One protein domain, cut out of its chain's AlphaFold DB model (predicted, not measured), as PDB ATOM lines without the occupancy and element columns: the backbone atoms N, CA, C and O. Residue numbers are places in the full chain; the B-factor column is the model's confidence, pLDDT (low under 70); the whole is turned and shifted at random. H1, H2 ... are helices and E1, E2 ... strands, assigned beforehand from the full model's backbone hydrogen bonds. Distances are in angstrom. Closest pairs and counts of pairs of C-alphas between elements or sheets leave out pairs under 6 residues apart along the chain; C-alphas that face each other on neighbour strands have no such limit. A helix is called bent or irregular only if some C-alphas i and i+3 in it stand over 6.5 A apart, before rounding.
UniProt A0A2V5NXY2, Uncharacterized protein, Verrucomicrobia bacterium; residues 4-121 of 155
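AT A GLANCE: This is residues 4 to 121 of the 155 residues of an uncharacterized protein of Verrucomicrobia bacterium (UniProt A0A2V5NXY2). A six-stranded, strongly twisted sheet curls round one helix, H2, while a second helix, H1, packs on strand E5. From E5 the short H3 leads into a long stretch without named elements, residues 83 to 108, whose residues 104 to 105 pair with E2 before H4 and the edge strand E6 follow. The 118 printed residues hold four named helices and six named strands, in the order E1 H1 H2 E2 E3 E4 E5 H3 H4 E6; the sheet is mixed, ordered E2 E3 E4 E5 E1 E6, and the class is mixed, helices and strands. The whole is compact, with a radius of gyration of the C-alphas of 13.3 A and a rounded outline of 37 by 30 by 28 A.

IN THESE COORDINATES: Begin with the sheet: E2 is residues 36 to 39, 10.5 A long, E3 is 49 to 54, 16.9 A, and E4 is 58 to 65, 21.9 A. Find C-alpha 68 at (9.097, -3.242, 29.508); from there E5, residues 68 to 76, runs 22.9 A to C-alpha 76 at (-4.443, 1.871, 11.737) and bends by 62 degrees at residue 72. E1, residues 4 to 6, spans 6.8 A, and E6, residues 116 to 118, spans 6.4 A and ends at C-alpha 118, (0.926, -9.477, 28.365). H1 is residues 9 to 19, 14.9 A, and H2 is 23 to 31, 13.7 A. H3, residues 79 to 82, spans 6.9 A between its end C-alphas and is only just irregular; H4, residues 109 to 112, spans 5.1 A.

HOW THE PARTS SIT: Look at E2 to E5, a meander, each strand the antiparallel neighbour of the one before: N 38 and O 51 are 2.9 A apart, N 52 and O 60 2.8 A, N 61 and O 73 2.8 A, within hydrogen-bond range. E1 is parallel to E5, with N 69 and O 4 at 2.8 A, and to E6, with N 5 and O 117 at 3.2 A. E5, H3, H4 and E6 form a split strand-helix-strand unit, two parallel strands with E1 between them, its crossover right-handed. H2 is on the sheet: its closest C-alphas to E3 are those of Val 29 and Gly 54, 5.5 A apart, and its closest to E5 are those of Ser 26 and Ala 74, 6.3 A apart. H1 is on it too, His 19 and Arg 75 being closest to E5 at 5.4 A between C-alphas. H1 and H2 are close but not clearly touching, about perpendicular at 82 degrees. H2 touches H4, with C-alphas of Gly 31 and Ala 109 4.4 A apart; H3 and H4 are apart. Each O i to N i+4 pair of H1 is within range, but 1 of 5 in H2, where 6 of 6 O i to N i+3 pairs are; H3 and H4 are too short for an i+4 pair.

THE WHOLE: The C-alphas farthest apart, of Lys 90 and Arg 114, are 38.9 A apart, and the printed part has no cut. The link from H3 to H4, 26 residues, is long. Mean pLDDT of the printed part is 72.3; 46 residues are under 70, among them 77 to 97 and 115 to 121.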
ATOM      1  N   THR A   4       7.859  -7.596  27.781       80.06
ATOM      2  CA  THR A   4       6.683  -7.396  28.635       80.06
ATOM      3  C   THR A   4       5.947  -6.152  28.171       80.06
ATOM      4  O   THR A   4       6.570  -5.104  27.999       80.06
ATOM      5  N   PHE A   5       4.634  -6.247  27.978       82.56
ATOM      6  CA  PHE A   5       3.814  -5.107  27.565       82.56
ATOM      7  C   PHE A   5       2.962  -4.589  28.721       82.56
ATOM      8  O   PHE A   5       2.339  -5.369  29.441       82.56
ATOM      9  N   GLU A   6       2.925  -3.266  28.871       82.56
ATOM     10  CA  GLU A   6       2.103  -2.569  29.862       82.56
ATOM     11  C   GLU A   6       1.320  -1.415  29.218       82.56
ATOM     12  O   GLU A   6       1.789  -0.745  28.292       82.56
ATOM     13  N   TRP A   7       0.121  -1.144  29.729       82.50
ATOM     14  CA  TRP A   7      -0.681   0.011  29.331       82.50
ATOM     15  C   TRP A   7      -1.678   0.422  30.412       82.50
ATOM     16  O   TRP A   7      -2.014  -0.337  31.314       82.50
ATOM     17  N   ASP A   8      -2.173   1.654  30.298       82.50
ATOM     18  CA  ASP A   8      -3.282   2.149  31.114       82.50
ATOM     19  C   ASP A   8      -4.618   1.671  30.522       82.50
ATOM     20  O   ASP A   8      -4.884   1.883  29.338       82.50
ATOM     21  N   THR A   9      -5.475   1.039  31.324       79.69
ATOM     22  CA  THR A   9      -6.741   0.441  30.854       79.69
ATOM     23  C   THR A   9      -7.734   1.487  30.352       79.69
ATOM     24  O   THR A   9      -8.418   1.269  29.350       79.69
ATOM     25  N   ASN A  10      -7.784   2.664  30.979       79.88
ATOM     26  CA  ASN A  10      -8.627   3.765  30.515       79.88
ATOM     27  C   ASN A  10      -8.123   4.316  29.176       79.88
ATOM     28  O   ASN A  10      -8.918   4.668  28.301       79.88
ATOM     29  N   LYS A  11      -6.803   4.376  28.980       81.00
ATOM     30  CA  LYS A  11      -6.179   4.747  27.709       81.00
ATOM     31  C   LYS A  11      -6.426   3.684  26.646       81.00
ATOM     32  O   LYS A  11      -6.783   4.080  25.544       81.00
ATOM     33  N   ALA A  12      -6.322   2.398  26.976       78.88
ATOM     34  CA  ALA A  12      -6.627   1.294  26.069       78.88
ATOM     35  C   ALA A  12      -8.085   1.352  25.592       78.88
ATOM     36  O   ALA A  12      -8.335   1.335  24.391       78.88
ATOM     37  N   ARG A  13      -9.040   1.551  26.511       80.62
ATOM     38  CA  ARG A  13     -10.463   1.735  26.174       80.62
ATOM     39  C   ARG A  13     -10.686   2.940  25.267       80.62
ATOM     40  O   ARG A  13     -11.300   2.806  24.217       80.62
ATOM     41  N   ARG A  14     -10.141   4.108  25.628       80.38
ATOM     42  CA  ARG A  14     -10.241   5.315  24.787       80.38
ATOM     43  C   ARG A  14      -9.596   5.114  23.417       80.38
ATOM     44  O   ARG A  14     -10.108   5.638  22.435       80.38
ATOM     45  N   ASN A  15      -8.484   4.386  23.350       84.56
ATOM     46  CA  ASN A  15      -7.802   4.082  22.099       84.56
ATOM     47  C   ASN A  15      -8.658   3.166  21.223       84.56
ATOM     48  O   ASN A  15      -8.847   3.471  20.052       84.56
ATOM     49  N   LEU A  16      -9.236   2.114  21.802       82.38
ATOM     50  CA  LEU A  16     -10.143   1.212  21.102       82.38
ATOM     51  C   LEU A  16     -11.368   1.959  20.562       82.38
ATOM     52  O   LEU A  16     -11.694   1.814  19.390       82.38
ATOM     53  N   THR A  17     -11.997   2.823  21.364       81.56
ATOM     54  CA  THR A  17     -13.133   3.640  20.904       81.56
ATOM     55  C   THR A  17     -12.736   4.633  19.810       81.56
ATOM     56  O   THR A  17     -13.495   4.831  18.869       81.56
ATOM     57  N   LYS A  18     -11.561   5.271  19.916       80.19
ATOM     58  CA  LYS A  18     -11.118   6.306  18.964       80.19
ATOM     59  C   LYS A  18     -10.558   5.728  17.659       80.19
ATOM     60  O   LYS A  18     -10.692   6.359  16.618       80.19
ATOM     61  N   HIS A  19      -9.890   4.580  17.722       81.50
ATOM     62  CA  HIS A  19      -9.062   4.057  16.631       81.50
ATOM     63  C   HIS A  19      -9.421   2.633  16.196       81.50
ATOM     64  O   HIS A  19      -8.801   2.120  15.270       81.50
ATOM     65  N   GLY A  20     -10.378   1.976  16.858       80.19
ATOM     66  CA  GLY A  20     -10.827   0.628  16.501       80.19
ATOM     67  C   GLY A  20      -9.804  -0.481  16.766       80.19
ATOM     68  O   GLY A  20     -10.022  -1.608  16.343       80.19
ATOM     69  N   ILE A  21      -8.701  -0.181  17.461       78.12
ATOM     70  CA  ILE A  21      -7.624  -1.131  17.764       78.12
ATOM     71  C   ILE A  21      -7.366  -1.220  19.271       78.12
ATOM     72  O   ILE A  21      -7.208  -0.200  19.958       78.12
ATOM     73  N   SER A  22      -7.283  -2.455  19.765       83.88
ATOM     74  CA  SER A  22      -6.874  -2.777  21.132       83.88
ATOM     75  C   SER A  22      -5.348  -2.809  21.260       83.88
ATOM     76  O   SER A  22      -4.634  -3.057  20.288       83.88
ATOM     77  N   PHE A  23      -4.817  -2.562  22.455       85.62
ATOM     78  CA  PHE A  23      -3.364  -2.608  22.667       85.62
ATOM     79  C   PHE A  23      -2.809  -4.032  22.656       85.62
ATOM     80  O   PHE A  23      -1.654  -4.254  22.295       85.62
ATOM     81  N   GLU A  24      -3.653  -5.006  22.968       82.12
ATOM     82  CA  GLU A  24      -3.392  -6.426  22.809       82.12
ATOM     83  C   GLU A  24      -3.091  -6.746  21.341       82.12
ATOM     84  O   GLU A  24      -2.030  -7.284  21.028       82.12
ATOM     85  N   GLU A  25      -3.975  -6.339  20.428       80.38
ATOM     86  CA  GLU A  25      -3.774  -6.535  18.992       80.38
ATOM     87  C   GLU A  25      -2.586  -5.719  18.485       80.38
ATOM     88  O   GLU A  25      -1.761  -6.206  17.713       80.38
ATOM     89  N   SER A  26      -2.442  -4.490  18.973       84.12
ATOM     90  CA  SER A  26      -1.334  -3.623  18.603       84.12
ATOM     91  C   SER A  26       0.025  -4.209  19.006       84.12
ATOM     92  O   SER A  26       1.000  -4.083  18.267       84.12
ATOM     93  N   SER A  27       0.107  -4.917  20.135       86.31
ATOM     94  CA  SER A  27       1.349  -5.548  20.600       86.31
ATOM     95  C   SER A  27       1.932  -6.565  19.604       86.31
ATOM     96  O   SER A  27       3.129  -6.849  19.641       86.31
ATOM     97  N   THR A  28       1.131  -7.074  18.665       81.44
ATOM     98  CA  THR A  28       1.596  -8.017  17.637       81.44
ATOM     99  C   THR A  28       2.579  -7.393  16.643       81.44
ATOM    100  O   THR A  28       3.436  -8.107  16.125       81.44
ATOM    101  N   VAL A  29       2.560  -6.063  16.448       85.25
ATOM    102  CA  VAL A  29       3.503  -5.373  15.542       85.25
ATOM    103  C   VAL A  29       4.960  -5.605  15.946       85.25
ATOM    104  O   VAL A  29       5.857  -5.612  15.110       85.25
ATOM    105  N   PHE A  30       5.209  -5.816  17.242       86.88
ATOM    106  CA  PHE A  30       6.546  -6.044  17.783       86.88
ATOM    107  C   PHE A  30       7.107  -7.416  17.390       86.88
ATOM    108  O   PHE A  30       8.317  -7.627  17.490       86.88
ATOM    109  N   GLY A  31       6.246  -8.335  16.942       84.38
ATOM    110  CA  GLY A  31       6.620  -9.629  16.385       84.38
ATOM    111  C   GLY A  31       6.946  -9.592  14.897       84.38
ATOM    112  O   GLY A  31       7.550 -10.543  14.406       84.38
ATOM    113  N   ASP A  32       6.602  -8.516  14.188       83.00
ATOM    114  CA  ASP A  32       6.808  -8.417  12.747       83.00
ATOM    115  C   ASP A  32       8.296  -8.177  12.407       83.00
ATOM    116  O   ASP A  32       8.842  -7.114  12.742       83.00
ATOM    117  N   PRO A  33       8.972  -9.110  11.702       83.38
ATOM    118  CA  PRO A  33      10.349  -8.927  11.239       83.38
ATOM    119  C   PRO A  33      10.521  -7.775  10.243       83.38
ATOM    120  O   PRO A  33      11.648  -7.351   9.976       83.38
ATOM    121  N   HIS A  34       9.431  -7.288   9.656       83.69
ATOM    122  CA  HIS A  34       9.407  -6.187   8.703       83.69
ATOM    123  C   HIS A  34       8.912  -4.873   9.299       83.69
ATOM    124  O   HIS A  34       8.868  -3.879   8.576       83.69
ATOM    125  N   SER A  35       8.641  -4.840  10.606       86.81
ATOM    126  CA  SER A  35       8.277  -3.606  11.290       86.81
ATOM    127  C   SER A  35       9.372  -2.548  11.157       86.81
ATOM    128  O   SER A  35      10.555  -2.878  11.148       86.81
ATOM    129  N   LEU A  36       9.003  -1.274  11.069       85.81
ATOM    130  CA  LEU A  36       9.924  -0.142  11.097       85.81
ATOM    131  C   LEU A  36       9.699   0.644  12.380       85.81
ATOM    132  O   LEU A  36       8.576   1.061  12.660       85.81
ATOM    133  N   THR A  37      10.765   0.866  13.146       88.62
ATOM    134  CA  THR A  37      10.723   1.670  14.372       88.62
ATOM    135  C   THR A  37      11.568   2.933  14.236       88.62
ATOM    136  O   THR A  37      12.754   2.847  13.922       88.62
ATOM    137  N   ILE A  38      10.989   4.091  14.554       85.75
ATOM    138  CA  ILE A  38      11.675   5.393  14.630       85.75
ATOM    139  C   ILE A  38      11.488   6.032  16.015       85.75
ATOM    140  O   ILE A  38      10.507   5.721  16.691       85.75
ATOM    141  N   PRO A  39      12.374   6.942  16.455       85.44
ATOM    142  CA  PRO A  39      12.087   7.835  17.578       85.44
ATOM    143  C   PRO A  39      10.875   8.731  17.270       85.44
ATOM    144  O   PRO A  39      10.722   9.189  16.140       85.44
ATOM    145  N   ASP A  40      10.028   9.024  18.260       80.94
ATOM    146  CA  ASP A  40       8.914   9.968  18.103       80.94
ATOM    147  C   ASP A  40       9.483  11.395  17.970       80.94
ATOM    148  O   ASP A  40      10.001  11.942  18.953       80.94
ATOM    149  N   PRO A  41       9.375  12.041  16.796       72.25
ATOM    150  CA  PRO A  41      10.010  13.333  16.545       72.25
ATOM    151  C   PRO A  41       9.385  14.485  17.345       72.25
ATOM    152  O   PRO A  41       9.964  15.570  17.423       72.25
ATOM    153  N   VAL A  42       8.194  14.293  17.919       68.25
ATOM    154  CA  VAL A  42       7.442  15.349  18.610       68.25
ATOM    155  C   VAL A  42       7.530  15.208  20.124       68.25
ATOM    156  O   VAL A  42       7.601  16.226  20.816       68.25
ATOM    157  N   HIS A  43       7.553  13.980  20.644       67.75
ATOM    158  CA  HIS A  43       7.432  13.737  22.085       67.75
ATOM    159  C   HIS A  43       8.695  13.186  22.763       67.75
ATOM    160  O   HIS A  43       8.697  13.078  23.988       67.75
ATOM    161  N   SER A  44       9.783  12.928  22.025       63.59
ATOM    162  CA  SER A  44      11.025  12.363  22.595       63.59
ATOM    163  C   SER A  44      11.888  13.338  23.414       63.59
ATOM    164  O   SER A  44      12.997  13.002  23.807       63.59
ATOM    165  N   LYS A  45      11.415  14.565  23.678       57.38
ATOM    166  CA  LYS A  45      12.188  15.597  24.403       57.38
ATOM    167  C   LYS A  45      12.228  15.400  25.922       57.38
ATOM    168  O   LYS A  45      13.087  15.978  26.575       57.38
ATOM    169  N   VAL A  46      11.268  14.656  26.478       57.19
ATOM    170  CA  VAL A  46      11.102  14.461  27.934       57.19
ATOM    171  C   VAL A  46      11.194  12.981  28.320       57.19
ATOM    172  O   VAL A  46      11.631  12.653  29.415       57.19
ATOM    173  N   GLU A  47      10.798  12.082  27.421       66.81
ATOM    174  CA  GLU A  47      10.817  10.629  27.601       66.81
ATOM    175  C   GLU A  47      11.131   9.995  26.241       66.81
ATOM    176  O   GLU A  47      10.557  10.431  25.245       66.81
ATOM    177  N   GLU A  48      12.008   8.988  26.174       75.69
ATOM    178  CA  GLU A  48      12.319   8.296  24.914       75.69
ATOM    179  C   GLU A  48      11.088   7.549  24.395       75.69
ATOM    180  O   GLU A  48      10.672   6.520  24.933       75.69
ATOM    181  N   ARG A  49      10.482   8.087  23.338       83.31
ATOM    182  CA  ARG A  49       9.295   7.521  22.706       83.31
ATOM    183  C   ARG A  49       9.645   7.055  21.316       83.31
ATOM    184  O   ARG A  49      10.466   7.654  20.630       83.31
ATOM    185  N   PHE A  50       8.983   5.998  20.891       86.75
ATOM    186  CA  PHE A  50       9.191   5.380  19.601       86.75
ATOM    187  C   PHE A  50       7.855   5.153  18.915       86.75
ATOM    188  O   PHE A  50       6.815   4.981  19.555       86.75
ATOM    189  N   VAL A  51       7.903   5.136  17.592       85.75
ATOM    190  CA  VAL A  51       6.779   4.793  16.729       85.75
ATOM    191  C   VAL A  51       7.175   3.567  15.930       85.75
ATOM    192  O   VAL A  51       8.247   3.554  15.331       85.75
ATOM    193  N   THR A  52       6.336   2.536  15.946       85.62
ATOM    194  CA  THR A  52       6.533   1.288  15.202       85.62
ATOM    195  C   THR A  52       5.367   1.053  14.259       85.62
ATOM    196  O   THR A  52       4.221   1.065  14.695       85.62
ATOM    197  N   ILE A  53       5.655   0.794  12.990       83.50
ATOM    198  CA  ILE A  53       4.678   0.376  11.977       83.50
ATOM    199  C   ILE A  53       5.060  -1.009  11.456       83.50
ATOM    200  O   ILE A  53       6.244  -1.319  11.403       83.50
ATOM    201  N   GLY A  54       4.096  -1.851  11.089       79.50
ATOM    202  CA  GLY A  54       4.373  -3.188  10.558       79.50
ATOM    203  C   GLY A  54       3.149  -3.861   9.941       79.50
ATOM    204  O   GLY A  54       2.047  -3.307   9.953       79.50
ATOM    205  N   ALA A  55       3.349  -5.078   9.431       65.94
ATOM    206  CA  ALA A  55       2.399  -5.915   8.692       65.94
ATOM    207  C   ALA A  55       1.157  -6.352   9.492       65.94
ATOM    208  O   ALA A  55       0.276  -7.028   8.966       65.94
ATOM    209  N   SER A  56       0.999  -5.871  10.722       52.94
ATOM    210  CA  SER A  56      -0.300  -5.811  11.380       52.94
ATOM    211  C   SER A  56      -1.138  -4.611  10.901       52.94
ATOM    212  O   SER A  56      -1.887  -4.102  11.708       52.94
ATOM    213  N   HIS A  57      -0.999  -4.085   9.672       48.81
ATOM    214  CA  HIS A  57      -1.727  -2.908   9.118       48.81
ATOM    215  C   HIS A  57      -1.815  -1.653  10.027       48.81
ATOM    216  O   HIS A  57      -2.667  -0.785   9.834       48.81
ATOM    217  N   ARG A  58      -1.022  -1.561  11.099       55.94
ATOM    218  CA  ARG A  58      -1.341  -0.697  12.246       55.94
ATOM    219  C   ARG A  58      -0.062  -0.138  12.864       55.94
ATOM    220  O   ARG A  58       0.899  -0.867  13.098       55.94
ATOM    221  N   GLY A  59      -0.050   1.174  13.075       57.31
ATOM    222  CA  GLY A  59       1.038   1.933  13.680       57.31
ATOM    223  C   GLY A  59       0.830   2.122  15.182       57.31
ATOM    224  O   GLY A  59      -0.265   2.450  15.642       57.31
ATOM    225  N   ASN A  60       1.902   1.955  15.947       62.19
ATOM    226  CA  ASN A  60       1.902   2.011  17.404       62.19
ATOM    227  C   ASN A  60       2.915   3.018  17.916       62.19
ATOM    228  O   ASN A  60       4.029   3.098  17.408       62.19
ATOM    229  N   VAL A  61       2.540   3.744  18.963       64.81
ATOM    230  CA  VAL A  61       3.433   4.619  19.721       64.81
ATOM    231  C   VAL A  61       3.653   4.016  21.092       64.81
ATOM    232  O   VAL A  61       2.701   3.760  21.842       64.81
ATOM    233  N   HIS A  62       4.918   3.804  21.427       70.06
ATOM    234  CA  HIS A  62       5.334   3.149  22.655       70.06
ATOM    235  C   HIS A  62       6.570   3.813  23.260       70.06
ATOM    236  O   HIS A  62       7.335   4.497  22.584       70.06
ATOM    237  N   THR A  63       6.770   3.586  24.550       54.59
ATOM    238  CA  THR A  63       8.002   3.937  25.264       54.59
ATOM    239  C   THR A  63       8.752   2.657  25.593       54.59
ATOM    240  O   THR A  63       8.144   1.679  26.038       54.59
ATOM    241  N   GLU A  64      10.071   2.675  25.420       63.53
ATOM    242  CA  GLU A  64      10.954   1.611  25.897       63.53
ATOM    243  C   GLU A  64      11.435   1.913  27.318       63.53
ATOM    244  O   GLU A  64      11.943   2.996  27.598       63.53
ATOM    245  N   ARG A  65      11.298   0.951  28.231       66.50
ATOM    246  CA  ARG A  65      11.852   1.012  29.592       66.50
ATOM    247  C   ARG A  65      12.610  -0.284  29.878       66.50
ATOM    248  O   ARG A  65      12.165  -1.134  30.650       66.50
ATOM    249  N   GLY A  66      13.740  -0.465  29.194       68.50
ATOM    250  CA  GLY A  66      14.531  -1.699  29.233       68.50
ATOM    251  C   GLY A  66      13.832  -2.857  28.513       68.50
ATOM    252  O   GLY A  66      13.830  -2.919  27.283       68.50
ATOM    253  N   ASP A  67      13.245  -3.779  29.279       69.38
ATOM    254  CA  ASP A  67      12.473  -4.917  28.755       69.38
ATOM    255  C   ASP A  67      10.951  -4.697  28.784       69.38
ATOM    256  O   ASP A  67      10.208  -5.465  28.166       69.38
ATOM    257  N   ASN A  68      10.499  -3.639  29.466       77.81
ATOM    258  CA  ASN A  68       9.097  -3.242  29.508       77.81
ATOM    259  C   ASN A  68       8.783  -2.261  28.377       77.81
ATOM    260  O   ASN A  68       9.439  -1.230  28.217       77.81
ATOM    261  N   MET A  69       7.727  -2.572  27.634       82.44
ATOM    262  CA  MET A  69       7.202  -1.772  26.539       82.44
ATOM    263  C   MET A  69       5.868  -1.177  26.974       82.44
ATOM    264  O   MET A  69       4.875  -1.896  27.116       82.44
ATOM    265  N   ARG A  70       5.829   0.141  27.178       84.12
ATOM    266  CA  ARG A  70       4.582   0.835  27.509       84.12
ATOM    267  C   ARG A  70       3.901   1.310  26.237       84.12
ATOM    268  O   ARG A  70       4.412   2.213  25.576       84.12
ATOM    269  N   ILE A  71       2.740   0.751  25.914       84.69
ATOM    270  CA  ILE A  71       1.951   1.193  24.757       84.69
ATOM    271  C   ILE A  71       1.179   2.456  25.153       84.69
ATOM    272  O   ILE A  71       0.420   2.468  26.124       84.69
ATOM    273  N   ILE A  72       1.411   3.548  24.421       81.56
ATOM    274  CA  ILE A  72       0.795   4.857  24.683       81.56
ATOM    275  C   ILE A  72      -0.419   5.061  23.780       81.56
ATOM    276  O   ILE A  72      -1.442   5.584  24.228       81.56
ATOM    277  N   SER A  73      -0.299   4.689  22.506       81.38
ATOM    278  CA  SER A  73      -1.352   4.837  21.506       81.38
ATOM    279  C   SER A  73      -1.151   3.839  20.370       81.38
ATOM    280  O   SER A  73      -0.024   3.444  20.086       81.38
ATOM    281  N   ALA A  74      -2.238   3.474  19.701       85.38
ATOM    282  CA  ALA A  74      -2.228   2.591  18.544       85.38
ATOM    283  C   ALA A  74      -3.300   3.044  17.549       85.38
ATOM    284  O   ALA A  74      -4.407   3.394  17.965       85.38
ATOM    285  N   ARG A  75      -2.991   3.058  16.253       83.62
ATOM    286  CA  ARG A  75      -3.941   3.384  15.179       83.62
ATOM    287  C   ARG A  75      -3.668   2.531  13.951       83.62
ATOM    288  O   ARG A  75      -2.558   2.053  13.761       83.62
ATOM    289  N   VAL A  76      -4.668   2.376  13.095       77.69
ATOM    290  CA  VAL A  76      -4.443   1.871  11.737       77.69
ATOM    291  C   VAL A  76      -3.579   2.882  10.989       77.69
ATOM    292  O   VAL A  76      -3.832   4.087  11.084       77.69
ATOM    293  N   ALA A  77      -2.520   2.392  10.347       68.94
ATOM    294  CA  ALA A  77      -1.686   3.234   9.506       68.94
ATOM    295  C   ALA A  77      -2.419   3.473   8.185       68.94
ATOM    296  O   ALA A  77      -3.025   2.547   7.645       68.94
ATOM    297  N   ASP A  78      -2.402   4.708   7.700       63.81
ATOM    298  CA  ASP A  78      -2.995   5.041   6.404       63.81
ATOM    299  C   ASP A  78      -2.017   4.636   5.287       63.81
ATOM    300  O   ASP A  78      -0.805   4.601   5.511       63.81
ATOM    301  N   GLU A  79      -2.493   4.360   4.070       55.53
ATOM    302  CA  GLU A  79      -1.619   3.955   2.945       55.53
ATOM    303  C   GLU A  79      -0.558   5.028   2.617       55.53
ATOM    304  O   GLU A  79       0.515   4.733   2.091       55.53
ATOM    305  N   ASN A  80      -0.830   6.278   3.010       52.94
ATOM    306  CA  ASN A  80       0.064   7.425   2.871       52.94
ATOM    307  C   ASN A  80       1.050   7.610   4.038       52.94
ATOM    308  O   ASN A  80       1.879   8.509   3.967       52.94
ATOM    309  N   ASP A  81       1.044   6.773   5.083       53.47
ATOM    310  CA  ASP A  81       2.054   6.858   6.156       53.47
ATOM    311  C   ASP A  81       3.489   6.569   5.637       53.47
ATOM    312  O   ASP A  81       4.458   6.787   6.361       53.47
ATOM    313  N   GLY A  82       3.641   6.126   4.379       47.12
ATOM    314  CA  GLY A  82       4.915   6.051   3.649       47.12
ATOM    315  C   GLY A  82       5.197   7.208   2.673       47.12
ATOM    316  O   GLY A  82       6.269   7.226   2.068       47.12
ATOM    317  N   VAL A  83       4.273   8.163   2.486       41.66
ATOM    318  CA  VAL A  83       4.360   9.217   1.458       41.66
ATOM    319  C   VAL A  83       4.048  10.598   2.046       41.66
ATOM    320  O   VAL A  83       2.951  10.895   2.490       41.66
ATOM    321  N   MET A  84       5.066  11.456   1.992       43.91
ATOM    322  CA  MET A  84       5.166  12.820   2.523       43.91
ATOM    323  C   MET A  84       3.898  13.708   2.457       43.91
ATOM    324  O   MET A  84       3.456  14.049   1.358       43.91
ATOM    325  N   LYS A  85       3.488  14.273   3.610       42.72
ATOM    326  CA  LYS A  85       3.018  15.658   3.888       42.72
ATOM    327  C   LYS A  85       2.749  15.919   5.394       42.72
ATOM    328  O   LYS A  85       1.792  15.471   6.013       42.72
ATOM    329  N   LYS A  86       3.531  16.825   6.000       39.31
ATOM    330  CA  LYS A  86       3.334  17.295   7.391       39.31
ATOM    331  C   LYS A  86       1.946  17.919   7.615       39.31
ATOM    332  O   LYS A  86       1.736  19.081   7.271       39.31
ATOM    333  N   VAL A  87       1.069  17.231   8.346       44.53
ATOM    334  CA  VAL A  87      -0.086  17.853   9.016       44.53
ATOM    335  C   VAL A  87      -0.074  17.484  10.501       44.53
ATOM    336  O   VAL A  87      -0.150  16.319  10.883       44.53
ATOM    337  N   ARG A  88       0.065  18.503  11.358       44.53
ATOM    338  CA  ARG A  88      -0.036  18.383  12.820       44.53
ATOM    339  C   ARG A  88      -1.505  18.478  13.220       44.53
ATOM    340  O   ARG A  88      -2.078  19.560  13.117       44.53
ATOM    341  N   GLU A  89      -2.085  17.415  13.769       45.16
ATOM    342  CA  GLU A  89      -3.325  17.563  14.531       45.16
ATOM    343  C   GLU A  89      -3.017  18.097  15.933       45.16
ATOM    344  O   GLU A  89      -2.419  17.433  16.784       45.16
ATOM    345  N   LYS A  90      -3.450  19.335  16.180       45.19
ATOM    346  CA  LYS A  90      -3.594  19.895  17.524       45.19
ATOM    347  C   LYS A  90      -4.835  19.270  18.149       45.19
ATOM    348  O   LYS A  90      -5.893  19.873  18.076       45.19
ATOM    349  N   ASN A  91      -4.718  18.046  18.662       42.28
ATOM    350  CA  ASN A  91      -5.428  17.547  19.847       42.28
ATOM    351  C   ASN A  91      -5.178  16.036  20.001       42.28
ATOM    352  O   ASN A  91      -5.916  15.190  19.505       42.28
ATOM    353  N   ASN A  92      -4.164  15.718  20.813       46.56
ATOM    354  CA  ASN A  92      -3.997  14.424  21.477       46.56
ATOM    355  C   ASN A  92      -3.487  13.244  20.604       46.56
ATOM    356  O   ASN A  92      -4.231  12.309  20.302       46.56
ATOM    357  N   GLY A  93      -2.170  13.212  20.338       62.62
ATOM    358  CA  GLY A  93      -1.388  12.000  20.644       62.62
ATOM    359  C   GLY A  93      -0.666  11.209  19.546       62.62
ATOM    360  O   GLY A  93       0.028  10.278  19.930       62.62
ATOM    361  N   MET A  94      -0.754  11.537  18.255       64.62
ATOM    362  CA  MET A  94       0.095  10.973  17.182       64.62
ATOM    363  C   MET A  94       0.165  11.959  16.012       64.62
ATOM    364  O   MET A  94      -0.766  12.742  15.823       64.62
ATOM    365  N   LEU A  95       1.250  11.945  15.233       68.06
ATOM    366  CA  LEU A  95       1.249  12.626  13.937       68.06
ATOM    367  C   LEU A  95       0.350  11.863  12.964       68.06
ATOM    368  O   LEU A  95       0.232  10.643  13.060       68.06
ATOM    369  N   ARG A  96      -0.268  12.589  12.026       67.94
ATOM    370  CA  ARG A  96      -1.040  11.968  10.944       67.94
ATOM    371  C   ARG A  96      -0.155  11.101  10.053       67.94
ATOM    372  O   ARG A  96      -0.649  10.105   9.548       67.94
ATOM    373  N   GLU A  97       1.108  11.498   9.904       68.69
ATOM    374  CA  GLU A  97       2.109  10.882   9.037       68.69
ATOM    375  C   GLU A  97       3.487  10.904   9.709       68.69
ATOM    376  O   GLU A  97       3.827  11.856  10.427       68.69
ATOM    377  N   TYR A  98       4.285   9.867   9.459       73.00
ATOM    378  CA  TYR A  98       5.633   9.696   9.997       73.00
ATOM    379  C   TYR A  98       6.614   9.346   8.875       73.00
ATOM    380  O   TYR A  98       6.306   8.555   7.997       73.00
ATOM    381  N   ASP A  99       7.823   9.905   8.926       80.12
ATOM    382  CA  ASP A  99       8.898   9.521   8.010       80.12
ATOM    383  C   ASP A  99       9.663   8.319   8.583       80.12
ATOM    384  O   ASP A  99      10.471   8.460   9.504       80.12
ATOM    385  N   PHE A 100       9.389   7.131   8.041       79.12
ATOM    386  CA  PHE A 100      10.055   5.883   8.418       79.12
ATOM    387  C   PHE A 100      11.299   5.562   7.571       79.12
ATOM    388  O   PHE A 100      11.849   4.470   7.715       79.12
ATOM    389  N   SER A 101      11.784   6.477   6.720       80.19
ATOM    390  CA  SER A 101      12.958   6.231   5.859       80.19
ATOM    391  C   SER A 101      14.224   5.860   6.643       80.19
ATOM    392  O   SER A 101      15.065   5.117   6.145       80.19
ATOM    393  N   GLN A 102      14.337   6.339   7.885       81.00
ATOM    394  CA  GLN A 102      15.428   6.035   8.820       81.00
ATOM    395  C   GLN A 102      15.034   4.985   9.878       81.00
ATOM    396  O   GLN A 102      15.671   4.875  10.927       81.00
ATOM    397  N   GLY A 103      13.948   4.243   9.651       84.81
ATOM    398  CA  GLY A 103      13.416   3.262  10.593       84.81
ATOM    399  C   GLY A 103      14.306   2.032  10.753       84.81
ATOM    400  O   GLY A 103      14.817   1.470   9.787       84.81
ATOM    401  N   VAL A 104      14.441   1.559  11.992       88.88
ATOM    402  CA  VAL A 104      15.117   0.290  12.287       88.88
ATOM    403  C   VAL A 104      14.161  -0.859  11.993       88.88
ATOM    404  O   VAL A 104      13.107  -0.969  12.626       88.88
ATOM    405  N   ARG A 105      14.542  -1.731  11.055       89.19
ATOM    406  CA  ARG A 105      13.729  -2.881  10.651       89.19
ATOM    407  C   ARG A 105      13.740  -3.991  11.703       89.19
ATOM    408  O   ARG A 105      14.808  -4.407  12.152       89.19
ATOM    409  N   GLY A 106      12.564  -4.493  12.073       86.25
ATOM    410  CA  GLY A 106      12.383  -5.659  12.935       86.25
ATOM    411  C   GLY A 106      13.014  -5.510  14.318       86.25
ATOM    412  O   GLY A 106      13.403  -6.522  14.908       86.25
ATOM    413  N   LYS A 107      13.136  -4.274  14.839       89.00
ATOM    414  CA  LYS A 107      13.891  -3.947  16.070       89.00
ATOM    415  C   LYS A 107      13.548  -4.884  17.239       89.00
ATOM    416  O   LYS A 107      14.428  -5.260  18.014       89.00
ATOM    417  N   TYR A 108      12.287  -5.312  17.331       87.88
ATOM    418  CA  TYR A 108      11.758  -6.130  18.428       87.88
ATOM    419  C   TYR A 108      11.485  -7.593  18.078       87.88
ATOM    420  O   TYR A 108      11.369  -8.411  18.994       87.88
ATOM    421  N   ALA A 109      11.471  -7.956  16.792       84.62
ATOM    422  CA  ALA A 109      10.956  -9.239  16.314       84.62
ATOM    423  C   ALA A 109      11.655 -10.445  16.962       84.62
ATOM    424  O   ALA A 109      11.009 -11.368  17.459       84.62
ATOM    425  N   ARG A 110      12.992 -10.405  17.067       83.56
ATOM    426  CA  ARG A 110      13.759 -11.484  17.719       83.56
ATOM    427  C   ARG A 110      13.469 -11.619  19.212       83.56
ATOM    428  O   ARG A 110      13.579 -12.718  19.747       83.56
ATOM    429  N   ARG A 111      13.159 -10.521  19.904       83.06
ATOM    430  CA  ARG A 111      12.845 -10.545  21.341       83.06
ATOM    431  C   ARG A 111      11.415 -11.008  21.583       83.06
ATOM    432  O   ARG A 111      11.204 -11.787  22.503       83.06
ATOM    433  N   TYR A 112      10.485 -10.585  20.730       81.00
ATOM    434  CA  TYR A 112       9.099 -11.043  20.727       81.00
ATOM    435  C   TYR A 112       9.007 -12.562  20.508       81.00
ATOM    436  O   TYR A 112       8.344 -13.261  21.267       81.00
ATOM    437  N   GLY A 113       9.760 -13.103  19.542       72.56
ATOM    438  CA  GLY A 113       9.792 -14.544  19.251       72.56
ATOM    439  C   GLY A 113      10.390 -15.427  20.357       72.56
ATOM    440  O   GLY A 113      10.211 -16.638  20.331       72.56
ATOM    441  N   ARG A 114      11.076 -14.845  21.355       77.19
ATOM    442  CA  ARG A 114      11.546 -15.569  22.555       77.19
ATOM    443  C   ARG A 114      10.448 -15.741  23.617       77.19
ATOM    444  O   ARG A 114      10.727 -16.314  24.667       77.19
ATOM    445  N   GLY A 115       9.241 -15.238  23.355       56.25
ATOM    446  CA  GLY A 115       8.104 -15.209  24.269       56.25
ATOM    447  C   GLY A 115       7.732 -13.780  24.669       56.25
ATOM    448  O   GLY A 115       8.579 -12.882  24.699       56.25
ATOM    449  N   THR A 116       6.456 -13.577  24.995       57.59
ATOM    450  CA  THR A 116       5.917 -12.305  25.485       57.59
ATOM    451  C   THR A 116       5.041 -12.535  26.707       57.59
ATOM    452  O   THR A 116       4.379 -13.564  26.819       57.59
ATOM    453  N   ASN A 117       5.053 -11.582  27.638       51.19
ATOM    454  CA  ASN A 117       4.121 -11.569  28.760       51.19
ATOM    455  C   ASN A 117       3.230 -10.329  28.643       51.19
ATOM    456  O   ASN A 117       3.724  -9.197  28.677       51.19
ATOM    457  N   VAL A 118       1.928 -10.542  28.461       55.50
ATOM    458  CA  VAL A 118       0.926  -9.477  28.365       55.50
ATOM    459  C   VAL A 118       0.153  -9.448  29.676       55.50
ATOM    460  O   VAL A 118      -0.577 -10.385  29.986       55.50
ATOM    461  N   VAL A 119       0.321  -8.382  30.458       53.03
ATOM    462  CA  VAL A 119      -0.373  -8.227  31.743       53.03
ATOM    463  C   VAL A 119      -1.589  -7.328  31.536       53.03
ATOM    464  O   VAL A 119      -1.473  -6.103  31.523       53.03
ATOM    465  N   VAL A 120      -2.761  -7.942  31.373       54.81
ATOM    466  CA  VAL A 120      -4.047  -7.234  31.346       54.81
ATOM    467  C   VAL A 120      -4.617  -7.223  32.760       54.81
ATOM    468  O   VAL A 120      -4.851  -8.277  33.342       54.81
ATOM    469  N   LEU A 121      -4.817  -6.036  33.334       56.53
ATOM    470  CA  LEU A 121      -5.445  -5.914  34.651       56.53
ATOM    471  C   LEU A 121      -6.963  -6.048  34.516       56.53
ATOM    472  O   LEU A 121      -7.584  -5.315  33.740       56.53
TER     473      LEU A 121